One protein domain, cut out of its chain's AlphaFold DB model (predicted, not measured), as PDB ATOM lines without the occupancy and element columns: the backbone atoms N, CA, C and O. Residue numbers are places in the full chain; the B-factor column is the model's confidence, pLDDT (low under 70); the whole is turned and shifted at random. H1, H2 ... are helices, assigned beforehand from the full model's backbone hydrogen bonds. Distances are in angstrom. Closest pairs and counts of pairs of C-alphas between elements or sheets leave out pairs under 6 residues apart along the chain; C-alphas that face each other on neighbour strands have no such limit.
ATOM      1  N   PHE A   7      15.567 -25.502  23.873       76.50
ATOM      2  CA  PHE A   7      14.854 -25.758  22.624       76.50
ATOM      3  C   PHE A   7      13.695 -26.753  22.735       76.50
ATOM      4  O   PHE A   7      12.713 -26.622  22.004       76.50
ATOM      5  N   ARG A   8      13.791 -27.753  23.618       82.12
ATOM      6  CA  ARG A   8      12.685 -28.684  23.862       82.12
ATOM      7  C   ARG A   8      11.563 -27.980  24.612       82.12
ATOM      8  O   ARG A   8      10.419 -28.071  24.190       82.12
ATOM      9  N   GLU A   9      11.910 -27.232  25.659       84.62
ATOM     10  CA  GLU A   9      10.952 -26.416  26.411       84.62
ATOM     11  C   GLU A   9      10.264 -25.385  25.506       84.62
ATOM     12  O   GLU A   9       9.043 -25.255  25.533       84.62
ATOM     13  N   PHE A  10      11.033 -24.702  24.653       83.56
ATOM     14  CA  PHE A  10      10.494 -23.791  23.645       83.56
ATOM     15  C   PHE A  10       9.482 -24.479  22.731       83.56
ATOM     16  O   PHE A  10       8.366 -23.993  22.564       83.56
ATOM     17  N   SER A  11       9.845 -25.641  22.187       86.44
ATOM     18  CA  SER A  11       8.968 -26.415  21.313       86.44
ATOM     19  C   SER A  11       7.673 -26.830  22.008       86.44
ATOM     20  O   SER A  11       6.593 -26.582  21.480       86.44
ATOM     21  N   GLU A  12       7.757 -27.371  23.225       89.94
ATOM     22  CA  GLU A  12       6.592 -27.774  24.024       89.94
ATOM     23  C   GLU A  12       5.646 -26.590  24.291       89.94
ATOM     24  O   GLU A  12       4.434 -26.710  24.105       89.94
ATOM     25  N   LYS A  13       6.192 -25.425  24.661       92.19
ATOM     26  CA  LYS A  13       5.398 -24.220  24.947       92.19
ATOM     27  C   LYS A  13       4.762 -23.622  23.701       92.19
ATOM     28  O   LYS A  13       3.589 -23.262  23.743       92.19
ATOM     29  N   VAL A  14       5.492 -23.556  22.589       90.38
ATOM     30  CA  VAL A  14       4.949 -23.091  21.305       90.38
ATOM     31  C   VAL A  14       3.797 -23.987  20.854       90.38
ATOM     32  O   VAL A  14       2.746 -23.474  20.483       90.38
ATOM     33  N   GLN A  15       3.943 -25.312  20.938       92.19
ATOM     34  CA  GLN A  15       2.863 -26.240  20.579       92.19
ATOM     35  C   GLN A  15       1.632 -26.066  21.479       92.19
ATOM     36  O   GLN A  15       0.508 -26.073  20.982       92.19
ATOM     37  N   ALA A  16       1.832 -25.858  22.785       93.19
ATOM     38  CA  ALA A  16       0.738 -25.590  23.715       93.19
ATOM     39  C   ALA A  16       0.008 -24.273  23.397       93.19
ATOM     40  O   ALA A  16      -1.219 -24.239  23.429       93.19
ATOM     41  N   ILE A  17       0.737 -23.209  23.033       93.62
ATOM     42  CA  ILE A  17       0.129 -21.942  22.598       93.62
ATOM     43  C   ILE A  17      -0.680 -22.147  21.315       93.62
ATOM     44  O   ILE A  17      -1.837 -21.735  21.245       93.62
ATOM     45  N   LEU A  18      -0.094 -22.804  20.310       93.31
ATOM     46  CA  LEU A  18      -0.717 -23.012  19.000       93.31
ATOM     47  C   LEU A  18      -1.955 -23.922  19.036       93.31
ATOM     48  O   LEU A  18      -2.720 -23.934  18.072       93.31
ATOM     49  N   ALA A  19      -2.182 -24.652  20.130       93.12
ATOM     50  CA  ALA A  19      -3.416 -25.404  20.354       93.12
ATOM     51  C   ALA A  19      -4.634 -24.499  20.635       93.12
ATOM     52  O   ALA A  19      -5.774 -24.958  20.546       93.12
ATOM     53  N   SER A  20      -4.415 -23.219  20.960       93.44
ATOM     54  CA  SER A  20      -5.491 -22.244  21.154       93.44
ATOM     55  C   SER A  20      -6.192 -21.919  19.823       93.44
ATOM     56  O   SER A  20      -5.529 -21.672  18.816       93.44
ATOM     57  N   PRO A  21      -7.536 -21.868  19.768       89.94
ATOM     58  CA  PRO A  21      -8.245 -21.552  18.527       89.94
ATOM     59  C   PRO A  21      -8.199 -20.059  18.162       89.94
ATOM     60  O   PRO A  21      -8.419 -19.703  17.001       89.94
ATOM     61  N   ASP A  22      -7.946 -19.187  19.142       90.25
ATOM     62  CA  ASP A  22      -8.031 -17.734  19.006       90.25
ATOM     63  C   ASP A  22      -6.675 -17.115  18.618       90.25
ATOM     64  O   ASP A  22      -5.724 -17.205  19.400       90.25
ATOM     65  N   PRO A  23      -6.569 -16.452  17.447       87.94
ATOM     66  CA  PRO A  23      -5.309 -15.880  16.985       87.94
ATOM     67  C   PRO A  23      -4.732 -14.818  17.919       87.94
ATOM     68  O   PRO A  23      -3.530 -14.826  18.160       87.94
ATOM     69  N   GLN A  24      -5.575 -13.957  18.498       87.81
ATOM     70  CA  GLN A  24      -5.100 -12.903  19.396       87.81
ATOM     71  C   GLN A  24      -4.468 -13.489  20.661       87.81
ATOM     72  O   GLN A  24      -3.385 -13.087  21.060       87.81
ATOM     73  N   THR A  25      -5.100 -14.509  21.243       91.12
ATOM     74  CA  THR A  25      -4.561 -15.240  22.398       91.12
ATOM     75  C   THR A  25      -3.200 -15.855  22.083       91.12
ATOM     76  O   THR A  25      -2.323 -15.860  22.943       91.12
ATOM     77  N   ILE A  26      -3.012 -16.372  20.865       90.81
ATOM     78  CA  ILE A  26      -1.715 -16.891  20.418       90.81
ATOM     79  C   ILE A  26      -0.682 -15.768  20.358       90.81
ATOM     80  O   ILE A  26       0.393 -15.921  20.932       90.81
ATOM     81  N   LEU A  27      -1.002 -14.649  19.704       88.06
ATOM     82  CA  LEU A  27      -0.098 -13.502  19.574       88.06
ATOM     83  C   LEU A  27       0.312 -12.947  20.944       88.06
ATOM     84  O   LEU A  27       1.504 -12.813  21.223       88.06
ATOM     85  N   ASP A  28      -0.658 -12.718  21.829       88.62
ATOM     86  CA  ASP A  28      -0.425 -12.213  23.184       88.62
ATOM     87  C   ASP A  28       0.443 -13.181  24.003       88.62
ATOM     88  O   ASP A  28       1.352 -12.761  24.726       88.62
ATOM     89  N   ALA A  29       0.203 -14.490  23.871       90.75
ATOM     90  CA  ALA A  29       0.975 -15.517  24.558       90.75
ATOM     91  C   ALA A  29       2.413 -15.624  24.032       90.75
ATOM     92  O   ALA A  29       3.350 -15.739  24.825       90.75
ATOM     93  N   LEU A  30       2.608 -15.563  22.711       87.38
ATOM     94  CA  LEU A  30       3.941 -15.557  22.107       87.38
ATOM     95  C   LEU A  30       4.727 -14.315  22.538       87.38
ATOM     96  O   LEU A  30       5.896 -14.445  22.900       87.38
ATOM     97  N   ARG A  31       4.082 -13.140  22.574       83.75
ATOM     98  CA  ARG A  31       4.696 -11.889  23.037       83.75
ATOM     99  C   ARG A  31       5.125 -11.996  24.496       83.75
ATOM    100  O   ARG A  31       6.268 -11.690  24.822       83.75
ATOM    101  N   ALA A  32       4.242 -12.491  25.365       82.94
ATOM    102  CA  ALA A  32       4.577 -12.703  26.769       82.94
ATOM    103  C   ALA A  32       5.803 -13.621  26.922       82.94
ATOM    104  O   ALA A  32       6.720 -13.281  27.670       82.94
ATOM    105  N   LEU A  33       5.873 -14.727  26.169       82.69
ATOM    106  CA  LEU A  33       7.045 -15.607  26.184       82.69
ATOM    107  C   LEU A  33       8.322 -14.919  25.686       82.69
ATOM    108  O   LEU A  33       9.378 -15.125  26.286       82.69
ATOM    109  N   ALA A  34       8.237 -14.118  24.621       75.62
ATOM    110  CA  ALA A  34       9.371 -13.388  24.052       75.62
ATOM    111  C   ALA A  34       9.971 -12.382  25.045       75.62
ATOM    112  O   ALA A  34      11.185 -12.207  25.117       75.62
ATOM    113  N   GLU A  35       9.120 -11.777  25.868       74.88
ATOM    114  CA  GLU A  35       9.502 -10.855  26.938       74.88
ATOM    115  C   GLU A  35       9.942 -11.568  28.232       74.88
ATOM    116  O   GLU A  35      10.177 -10.922  29.254       74.88
ATOM    117  N   GLY A  36      10.021 -12.904  28.230       76.88
ATOM    118  CA  GLY A  36      10.385 -13.694  29.407       76.88
ATOM    119  C   GLY A  36       9.304 -13.727  30.494       76.88
ATOM    120  O   GLY A  36       9.603 -14.007  31.655       76.88
ATOM    121  N   ARG A  37       8.045 -13.444  30.146       84.00
ATOM    122  CA  ARG A  37       6.889 -13.479  31.051       84.00
ATOM    123  C   ARG A  37       6.086 -14.776  30.866       84.00
ATOM    124  O   ARG A  37       6.104 -15.370  29.788       84.00
ATOM    125  N   PRO A  38       5.385 -15.262  31.907       89.50
ATOM    126  CA  PRO A  38       4.413 -16.331  31.727       89.50
ATOM    127  C   PRO A  38       3.255 -15.844  30.845       89.50
ATOM    128  O   PRO A  38       2.795 -14.709  30.977       89.50
ATOM    129  N   ALA A  39       2.780 -16.716  29.966       92.00
ATOM    130  CA  ALA A  39       1.622 -16.484  29.118       92.00
ATOM    131  C   ALA A  39       0.376 -17.131  29.728       92.00
ATOM    132  O   ALA A  39       0.449 -18.207  30.322       92.00
ATOM    133  N   LYS A  40      -0.786 -16.502  29.553       93.56
ATOM    134  CA  LYS A  40      -2.073 -17.060  29.971       93.56
ATOM    135  C   LYS A  40      -2.991 -17.173  28.767       93.56
ATOM    136  O   LYS A  40      -3.249 -16.180  28.095       93.56
ATOM    137  N   LEU A  41      -3.468 -18.381  28.502       93.38
ATOM    138  CA  LEU A  41      -4.434 -18.645  27.445       93.38
ATOM    139  C   LEU A  41      -5.857 -18.317  27.928       93.38
ATOM    140  O   LEU A  41      -6.130 -18.239  29.129       93.38
ATOM    141  N   ARG A  42      -6.787 -18.130  26.985       88.94
ATOM    142  CA  ARG A  42      -8.192 -17.783  27.278       88.94
ATOM    143  C   ARG A  42      -8.937 -18.828  28.107       88.94
ATOM    144  O   ARG A  42      -9.848 -18.469  28.843       88.94
ATOM    145  N   ASP A  43      -8.560 -20.096  27.994       90.81
ATOM    146  CA  ASP A  43      -9.122 -21.201  28.781       90.81
ATOM    147  C   ASP A  43      -8.610 -21.228  30.237       90.81
ATOM    148  O   ASP A  43      -9.033 -22.066  31.031       90.81
ATOM    149  N   GLY A  44      -7.722 -20.297  30.600       91.12
ATOM    150  CA  GLY A  44      -7.100 -20.206  31.914       91.12
ATOM    151  C   GLY A  44      -5.799 -20.998  32.039       91.12
ATOM    152  O   GLY A  44      -5.166 -20.906  33.090       91.12
ATOM    153  N   THR A  45      -5.375 -21.721  30.997       93.81
ATOM    154  CA  THR A  45      -4.099 -22.441  30.972       93.81
ATOM    155  C   THR A  45      -2.940 -21.452  31.085       93.81
ATOM    156  O   THR A  45      -2.822 -20.512  30.297       93.81
ATOM    157  N   GLU A  46      -2.064 -21.664  32.066       95.31
ATOM    158  CA  GLU A  46      -0.871 -20.843  32.277       95.31
ATOM    159  C   GLU A  46       0.367 -21.555  31.728       95.31
ATOM    160  O   GLU A  46       0.695 -22.681  32.104       95.31
ATOM    161  N   ILE A  47       1.068 -20.876  30.826       93.31
ATOM    162  CA  ILE A  47       2.313 -21.324  30.216       93.31
ATOM    163  C   ILE A  47       3.442 -20.526  30.858       93.31
ATOM    164  O   ILE A  47       3.542 -19.313  30.692       93.31
ATOM    165  N   GLY A  48       4.300 -21.199  31.625       89.50
ATOM    166  CA  GLY A  48       5.403 -20.535  32.325       89.50
ATOM    167  C   GLY A  48       6.383 -19.831  31.376       89.50
ATOM    168  O   GLY A  48       6.552 -20.246  30.229       89.50
ATOM    169  N   ALA A  49       7.089 -18.812  31.875       86.00
ATOM    170  CA  ALA A  49       8.156 -18.124  31.142       86.00
ATOM    171  C   ALA A  49       9.244 -19.100  30.666       86.00
ATOM    172  O   ALA A  49       9.520 -20.095  31.341       86.00
ATOM    173  N   LEU A  50       9.842 -18.836  29.505       78.69
ATOM    174  CA  LEU A  50      10.965 -19.613  28.972       78.69
ATOM    175  C   LEU A  50      12.189 -19.485  29.890       78.69
ATOM    176  O   LEU A  50      12.646 -18.380  30.179       78.69
ATOM    177  N   GLN A  51      12.721 -20.615  30.355       73.81
ATOM    178  CA  GLN A  51      13.906 -20.619  31.211       73.81
ATOM    179  C   GLN A  51      15.179 -20.371  30.385       73.81
ATOM    180  O   GLN A  51      15.381 -20.989  29.342       73.81
ATOM    181  N   GLY A  52      16.064 -19.483  30.854       63.47
ATOM    182  CA  GLY A  52      17.394 -19.280  30.260       63.47
ATOM    183  C   GLY A  52      17.473 -18.329  29.056       63.47
ATOM    184  O   GLY A  52      18.512 -18.283  28.395       63.47
ATOM    185  N   LEU A  53      16.430 -17.539  28.768       56.06
ATOM    186  CA  LEU A  53      16.557 -16.379  27.872       56.06
ATOM    187  C   LEU A  53      17.571 -15.385  28.460       56.06
ATOM    188  O   LEU A  53      17.362 -14.843  29.540       56.06
ATOM    189  N   GLY A  54      18.679 -15.156  27.752       49.78
ATOM    190  CA  GLY A  54      19.737 -14.212  28.145       49.78
ATOM    191  C   GLY A  54      20.926 -14.831  28.889       49.78
ATOM    192  O   GLY A  54      22.039 -14.306  28.800       49.78
ATOM    193  N   ASP A  55      20.753 -15.994  29.516       49.72
ATOM    194  CA  ASP A  55      21.810 -16.655  30.284       49.72
ATOM    195  C   ASP A  55      22.758 -17.428  29.374       49.72
ATOM    196  O   ASP A  55      22.644 -18.635  29.230       49.72
ATOM    197  N   GLY A  56      23.712 -16.729  28.748       48.31
ATOM    198  CA  GLY A  56      25.032 -17.282  28.420       48.31
ATOM    199  C   GLY A  56      25.105 -18.618  27.662       48.31
ATOM    200  O   GLY A  56      26.187 -19.198  27.644       48.31
ATOM    201  N   VAL A  57      24.020 -19.102  27.042       50.25
ATOM    202  CA  VAL A  57      23.952 -20.466  26.509       50.25
ATOM    203  C   VAL A  57      25.041 -20.598  25.450       50.25
ATOM    204  O   VAL A  57      25.099 -19.817  24.493       50.25
ATOM    205  N   GLN A  58      25.976 -21.525  25.680       53.69
ATOM    206  CA  GLN A  58      26.977 -21.895  24.684       53.69
ATOM    207  C   GLN A  58      26.240 -22.254  23.396       53.69
ATOM    208  O   GLN A  58      25.197 -22.897  23.476       53.69
ATOM    209  N   ARG A  59      26.758 -21.828  22.235       52.34
ATOM    210  CA  ARG A  59      26.199 -22.150  20.912       52.34
ATOM    211  C   ARG A  59      25.947 -23.659  20.823       52.34
ATOM    212  O   ARG A  59      26.870 -24.423  20.563       52.34
ATOM    213  N   GLN A  60      24.719 -24.077  21.089       54.97
ATOM    214  CA  GLN A  60      24.246 -25.415  20.799       54.97
ATOM    215  C   GLN A  60      23.628 -25.333  19.417       54.97
ATOM    216  O   GLN A  60      22.816 -24.440  19.160       54.97
ATOM    217  N   ASP A  61      24.036 -26.233  18.527       56.84
ATOM    218  CA  ASP A  61      23.379 -26.349  17.235       56.84
ATOM    219  C   ASP A  61      21.874 -26.556  17.455       56.84
ATOM    220  O   ASP A  61      21.471 -27.273  18.382       56.84
ATOM    221  N   PRO A  62      21.030 -25.906  16.641       59.34
ATOM    222  CA  PRO A  62      19.587 -26.011  16.759       59.34
ATOM    223  C   PRO A  62      19.191 -27.486  16.695       59.34
ATOM    224  O   PRO A  62      19.375 -28.173  15.690       59.34
ATOM    225  N   THR A  63      18.652 -27.988  17.800       67.12
ATOM    226  CA  THR A  63      18.091 -29.340  17.846       67.12
ATOM    227  C   THR A  63      16.840 -29.423  16.965       67.12
ATOM    228  O   THR A  63      16.168 -28.414  16.740       67.12
ATOM    229  N   GLY A  64      16.464 -30.630  16.527       76.25
ATOM    230  CA  GLY A  64      15.242 -30.844  15.738       76.25
ATOM    231  C   GLY A  64      13.972 -30.245  16.366       76.25
ATOM    232  O   GLY A  64      13.105 -29.767  15.638       76.25
ATOM    233  N   SER A  65      13.894 -30.169  17.702       79.94
ATOM    234  CA  SER A  65      12.774 -29.555  18.432       79.94
ATOM    235  C   SER A  65      12.598 -28.060  18.140       79.94
ATOM    236  O   SER A  65      11.463 -27.597  18.018       79.94
ATOM    237  N   TYR A  66      13.695 -27.308  17.993       79.69
ATOM    238  CA  TYR A  66      13.641 -25.880  17.661       79.69
ATOM    239  C   TYR A  66      13.137 -25.673  16.230       79.69
ATOM    240  O   TYR A  66      12.184 -24.929  16.006       79.69
ATOM    241  N   THR A  67      13.710 -26.398  15.263       79.19
ATOM    242  CA  THR A  67      13.265 -26.344  13.864       79.19
ATOM    243  C   THR A  67      11.788 -26.709  13.736       79.19
ATOM    244  O   THR A  67      11.062 -26.057  12.988       79.19
ATOM    245  N   GLN A  68      11.322 -27.703  14.496       84.56
ATOM    246  CA  GLN A  68       9.916 -28.099  14.541       84.56
ATOM    247  C   GLN A  68       9.010 -26.977  15.072       84.56
ATOM    248  O   GLN A  68       7.946 -26.740  14.505       84.56
ATOM    249  N   ALA A  69       9.434 -26.267  16.119       86.25
ATOM    250  CA  ALA A  69       8.679 -25.160  16.704       86.25
ATOM    251  C   ALA A  69       8.549 -23.975  15.735       86.25
ATOM    252  O   ALA A  69       7.442 -23.507  15.479       86.25
ATOM    253  N   ILE A  70       9.662 -23.546  15.127       84.25
ATOM    254  CA  ILE A  70       9.659 -22.465  14.130       84.25
ATOM    255  C   ILE A  70       8.846 -22.854  12.894       84.25
ATOM    256  O   ILE A  70       8.078 -22.047  12.379       84.25
ATOM    257  N   THR A  71       8.963 -24.104  12.444       86.38
ATOM    258  CA  THR A  71       8.144 -24.635  11.346       86.38
ATOM    259  C   THR A  71       6.658 -24.547  11.685       86.38
ATOM    260  O   THR A  71       5.885 -24.047  10.876       86.38
ATOM    261  N   ALA A  72       6.252 -24.971  12.883       89.50
ATOM    262  CA  ALA A  72       4.858 -24.899  13.311       89.50
ATOM    263  C   ALA A  72       4.338 -23.454  13.368       89.50
ATOM    264  O   ALA A  72       3.227 -23.196  12.909       89.50
ATOM    265  N   LEU A  73       5.154 -22.512  13.852       88.25
ATOM    266  CA  LEU A  73       4.810 -21.090  13.871       88.25
ATOM    267  C   LEU A  73       4.650 -20.513  12.462       88.25
ATOM    268  O   LEU A  73       3.646 -19.861  12.194       88.25
ATOM    269  N   LEU A  74       5.587 -20.792  11.547       87.31
ATOM    270  CA  LEU A  74       5.494 -20.347  10.152       87.31
ATOM    271  C   LEU A  74       4.240 -20.907   9.467       87.31
ATOM    272  O   LEU A  74       3.536 -20.175   8.777       87.31
ATOM    273  N   LEU A  75       3.934 -22.189   9.680       89.94
ATOM    274  CA  LEU A  75       2.737 -22.828   9.130       89.94
ATOM    275  C   LEU A  75       1.451 -22.209   9.681       89.94
ATOM    276  O   LEU A  75       0.512 -21.972   8.924       89.94
ATOM    277  N   TRP A  76       1.397 -21.955  10.989       90.81
ATOM    278  CA  TRP A  76       0.257 -21.292  11.612       90.81
ATOM    279  C   TRP A  76       0.079 -19.869  11.072       90.81
ATOM    280  O   TRP A  76      -1.025 -19.512  10.658       90.81
ATOM    281  N   ALA A  77       1.166 -19.096  11.006       87.25
ATOM    282  CA  ALA A  77       1.151 -17.717  10.535       87.25
ATOM    283  C   ALA A  77       0.660 -17.626   9.086       87.25
ATOM    284  O   ALA A  77      -0.244 -16.850   8.803       87.25
ATOM    285  N   LEU A  78       1.165 -18.482   8.191       87.69
ATOM    286  CA  LEU A  78       0.723 -18.521   6.793       87.69
ATOM    287  C   LEU A  78      -0.752 -18.916   6.643       87.69
ATOM    288  O   LEU A  78      -1.435 -18.402   5.766       87.69
ATOM    289  N   LYS A  79      -1.274 -19.794   7.507       88.31
ATOM    290  CA  LYS A  79      -2.697 -20.170   7.480       88.31
ATOM    291  C   LYS A  79      -3.615 -19.075   8.013       88.31
ATOM    292  O   LYS A  79      -4.746 -18.959   7.551       88.31
ATOM    293  N   LYS A  80      -3.169 -18.315   9.014       87.50
ATOM    294  CA  LYS A  80      -3.965 -17.240   9.623       87.50
ATOM    295  C   LYS A  80      -3.872 -15.930   8.856       87.50
ATOM    296  O   LYS A  80      -4.877 -15.240   8.727       87.50
ATOM    297  N   PHE A  81      -2.699 -15.629   8.317       87.00
ATOM    298  CA  PHE A  81      -2.382 -14.381   7.636       87.00
ATOM    299  C   PHE A  81      -1.740 -14.687   6.281       87.00
ATOM    300  O   PHE A  81      -0.556 -14.420   6.076       87.00
ATOM    301  N   PRO A  82      -2.486 -15.269   5.331       87.19
ATOM    302  CA  PRO A  82      -1.894 -15.674   4.064       87.19
ATOM    303  C   PRO A  82      -1.473 -14.486   3.196       87.19
ATOM    304  O   PRO A  82      -0.606 -14.637   2.344       87.19
ATOM    305  N   ASN A  83      -2.075 -13.308   3.388       87.31
ATOM    306  CA  ASN A  83      -1.753 -12.118   2.612       87.31
ATOM    307  C   ASN A  83      -0.560 -11.361   3.207       87.31
ATOM    308  O   ASN A  83      -0.675 -10.739   4.263       87.31
ATOM    309  N   GLN A  84       0.555 -11.364   2.473       77.75
ATOM    310  CA  GLN A  84       1.794 -10.712   2.875       77.75
ATOM    311  C   GLN A  84       1.658  -9.197   3.051       77.75
ATOM    312  O   GLN A  84       2.320  -8.627   3.915       77.75
ATOM    313  N   SER A  85       0.810  -8.523   2.267       68.50
ATOM    314  CA  SER A  85       0.678  -7.065   2.366       68.50
ATOM    315  C   SER A  85       0.007  -6.618   3.663       68.50
ATOM    316  O   SER A  85       0.228  -5.493   4.078       68.50
ATOM    317  N   ARG A  86      -0.772  -7.488   4.323       69.31
ATOM    318  CA  ARG A  86      -1.365  -7.206   5.643       69.31
ATOM    319  C   ARG A  86      -0.394  -7.424   6.797       69.31
ATOM    320  O   ARG A  86      -0.721  -7.142   7.940       69.31
ATOM    321  N   TRP A  87       0.810  -7.930   6.540       69.94
ATOM    322  CA  TRP A  87       1.788  -8.148   7.607       69.94
ATOM    323  C   TRP A  87       2.395  -6.852   8.129       69.94
ATOM    324  O   TRP A  87       2.890  -6.836   9.251       69.94
ATOM    325  N   THR A  88       2.334  -5.770   7.350       59.16
ATOM    326  CA  THR A  88       2.658  -4.426   7.842       59.16
ATOM    327  C   THR A  88       1.673  -3.944   8.902       59.16
ATOM    328  O   THR A  88       2.036  -3.086   9.698       59.16
ATOM    329  N   ASP A  89       0.469  -4.517   8.936       61.31
ATOM    330  CA  ASP A  89      -0.570  -4.190   9.914       61.31
ATOM    331  C   ASP A  89      -0.431  -5.041  11.193       61.31
ATOM    332  O   ASP A  89      -1.035  -4.725  12.213       61.31
ATOM    333  N   GLU A  90       0.410  -6.085  11.157       61.66
ATOM    334  CA  GLU A  90       0.686  -7.019  12.259       61.66
ATOM    335  C   GLU A  90       2.210  -7.152  12.525       61.66
ATOM    336  O   GLU A  90       2.752  -8.268  12.520       61.66
ATOM    337  N   PRO A  91       2.948  -6.039  12.743       61.69
ATOM    338  CA  PRO A  91       4.405  -6.063  12.955       61.69
ATOM    339  C   PRO A  91       4.801  -6.920  14.168       61.69
ATOM    340  O   PRO A  91       5.849  -7.572  14.192       61.69
ATOM    341  N   ASP A  92       3.890  -6.996  15.133       66.44
ATOM    342  CA  ASP A  92       4.056  -7.648  16.418       66.44
ATOM    343  C   ASP A  92       4.347  -9.148  16.325       66.44
ATOM    344  O   ASP A  92       5.104  -9.669  17.144       66.44
ATOM    345  N   LEU A  93       3.793  -9.863  15.340       72.19
ATOM    346  CA  LEU A  93       4.016 -11.307  15.194       72.19
ATOM    347  C   LEU A  93       5.475 -11.610  14.839       72.19
ATOM    348  O   LEU A  93       6.108 -12.471  15.453       72.19
ATOM    349  N   TRP A  94       6.016 -10.913  13.842       73.19
ATOM    350  CA  TRP A  94       7.360 -11.182  13.333       73.19
ATOM    351  C   TRP A  94       8.434 -10.660  14.278       73.19
ATOM    352  O   TRP A  94       9.435 -11.346  14.492       73.19
ATOM    353  N   GLU A  95       8.186  -9.508  14.902       67.06
ATOM    354  CA  GLU A  95       8.996  -9.006  16.011       67.06
ATOM    355  C   GLU A  95       9.040 -10.013  17.156       67.06
ATOM    356  O   GLU A  95      10.120 -10.422  17.579       67.06
ATOM    357  N   THR A  96       7.879 -10.514  17.576       69.12
ATOM    358  CA  THR A  96       7.783 -11.549  18.607       69.12
ATOM    359  C   THR A  96       8.545 -12.816  18.211       69.12
ATOM    360  O   THR A  96       9.305 -13.353  19.013       69.12
ATOM    361  N   MET A  97       8.407 -13.294  16.971       71.31
ATOM    362  CA  MET A  97       9.119 -14.489  16.502       71.31
ATOM    363  C   MET A  97      10.640 -14.304  16.447       71.31
ATOM    364  O   MET A  97      11.374 -15.233  16.781       71.31
ATOM    365  N   ALA A  98      11.130 -13.126  16.063       65.12
ATOM    366  CA  ALA A  98      12.562 -12.842  16.069       65.12
ATOM    367  C   ALA A  98      13.117 -12.667  17.489       65.12
ATOM    368  O   ALA A  98      14.219 -13.130  17.782       65.12
ATOM    369  N   LEU A  99      12.344 -12.063  18.397       63.28
ATOM    370  CA  LEU A  99      12.684 -11.994  19.818       63.28
ATOM    371  C   LEU A  99      12.761 -13.394  20.444       63.28
ATOM    372  O   LEU A  99      13.662 -13.651  21.241       63.28
ATOM    373  N   LEU A 100      11.882 -14.316  20.034       64.75
ATOM    374  CA  LEU A 100      11.923 -15.725  20.445       64.75
ATOM    375  C   LEU A 100      13.144 -16.486  19.901       64.75
ATOM    376  O   LEU A 100      13.586 -17.438  20.544       64.75
ATOM    377  N   ASP A 101      13.718 -16.080  18.761       60.72
ATOM    378  CA  ASP A 101      15.025 -16.590  18.314       60.72
ATOM    379  C   ASP A 101      16.167 -16.048  19.197       60.72
ATOM    380  O   ASP A 101      17.139 -16.746  19.490       60.72
ATOM    381  N   GLY A 102      16.012 -14.823  19.702       48.97
ATOM    382  CA  GLY A 102      16.934 -14.175  20.625       48.97
ATOM    383  C   GLY A 102      18.265 -13.757  19.978       48.97
ATOM    384  O   GLY A 102      18.594 -14.148  18.859       48.97
ATOM    385  N   PRO A 103      19.115 -12.991  20.689       38.03
ATOM    386  CA  PRO A 103      20.350 -12.412  20.137       38.03
ATOM    387  C   PRO A 103      21.436 -13.442  19.769       38.03
ATOM    388  O   PRO A 103      22.439 -13.093  19.151       38.03
ATOM    389  N   LYS A 104      21.262 -14.710  20.164       46.00
ATOM    390  CA  LYS A 104      22.175 -15.829  19.867       46.00
ATOM    391  C   LYS A 104      21.519 -16.951  19.055       46.00
ATOM    392  O   LYS A 104      22.160 -17.983  18.856       46.00
ATOM    393  N   GLY A 105      20.269 -16.769  18.632       50.28
ATOM    394  CA  GLY A 105      19.518 -17.755  17.869       50.28
ATOM    395  C   GLY A 105      20.103 -18.057  16.496       50.28
ATOM    396  O   GLY A 105      21.065 -17.433  16.037       50.28
ATOM    397  N   LEU A 106      19.544 -19.072  15.841       53.66
ATOM    398  CA  LEU A 106      20.028 -19.540  14.544       53.66
ATOM    399  C   LEU A 106      19.821 -18.478  13.457       53.66
ATOM    400  O   LEU A 106      20.661 -18.366  12.563       53.66
ATOM    401  N   ILE A 107      18.726 -17.717  13.538       51.75
ATOM    402  CA  ILE A 107      18.406 -16.642  12.596       51.75
ATOM    403  C   ILE A 107      19.367 -15.477  12.859       51.75
ATOM    404  O   ILE A 107      20.053 -15.046  11.933       51.75
ATOM    405  N   SER A 108      19.574 -15.098  14.123       49.78
ATOM    406  CA  SER A 108      20.607 -14.134  14.553       49.78
ATOM    407  C   SER A 108      22.031 -14.513  14.109       49.78
ATOM    408  O   SER A 108      22.808 -13.659  13.687       49.78
ATOM    409  N   GLY A 109      22.388 -15.801  14.125       48.19
ATOM    410  CA  GLY A 109      23.699 -16.298  13.690       48.19
ATOM    411  C   GLY A 109      23.962 -16.218  12.181       48.19
ATOM    412  O   GLY A 109      25.119 -16.083  11.781       48.19
ATOM    413  N   ILE A 110      22.924 -16.289  11.341       46.00
ATOM    414  CA  ILE A 110      23.031 -16.070   9.884       46.00
ATOM    415  C   ILE A 110      23.244 -14.583   9.604       46.00
ATOM    416  O   ILE A 110      24.128 -14.228   8.834       46.00
TER     417      ILE A 110
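AT A GLANCE: This is residues 7 to 110 of the 486 residues of an uncharacterized protein of Talaromyces islandicus (UniProt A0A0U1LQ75). Four helices, H1, H2, H3 and H5, make an up-and-down bundle, each running against the one before it; H3 and H5 come near each other without touching. H4, with residues 82 to 89 standing free, sticks out at one end and H6 sits at the other, while the long link of residues 35 to 63 first folds back on itself beside H2, with a short antiparallel pairing of residues 39 to 40 with 46 to 47, and then passes the end of the bundle to reach H3. The printed part has 104 residues with six named helices, H1 to H6, and no named strand: all helix. It is compact, with a radius of gyration of the C-alphas of 13.4 A and spans of 36 by 33 by 22 A.

HOW THE PARTS SIT: Begin at H3, residues 64 to 80: it touches H1, residues 7 to 18, the same way at a shallow tilt of 22 degrees, closest at the C-alphas of Ser 11 and Ala 69, 4.8 A. H1 forms a helical hairpin with H2, residues 23 to 34; C-alphas 17 and 26 are closest, 5.8 A. H2 touches H5, residues 91 to 101, at a steep tilt of 41 degrees; C-alphas 34 and 100 are closest, 5.0 A. H6, residues 106 to 110, only just touches H5, only at the corner, with 3 pairs of C-alphas within 8 A, the closest Asp 101 and Ile 107, 6.6 A. H4, residues 84 to 89, is apart from H3 and meets H5 only through their link. Every O i to N i+4 pair is within hydrogen-bond range in H1, H2, H3, H5 and H6; H4 has 0 of 2, but 2 of 3 O i to N i+3 pairs.

IN THESE COORDINATES: Find C-alpha 64 at (15.242, -30.844, 15.738); H3 runs 24.3 A to C-alpha 80. H1 starts at (14.854, -25.758, 22.624) and spans 16.2 A, H2 16.5 A, H4 9.9 A, H5 15.9 A and H6 6.5 A, ending at C-alpha 110, (23.031, -16.070, 9.884).

THE WHOLE: The C-alphas farthest apart, Asp 43 and Ile 110, are 37.6 A apart. The printed part has no cut, and the link from H2 to H3 is long. Look for low pLDDT, under 70, at residues 52 to 63, 85 to 92, 95 to 96 and 98 to 110.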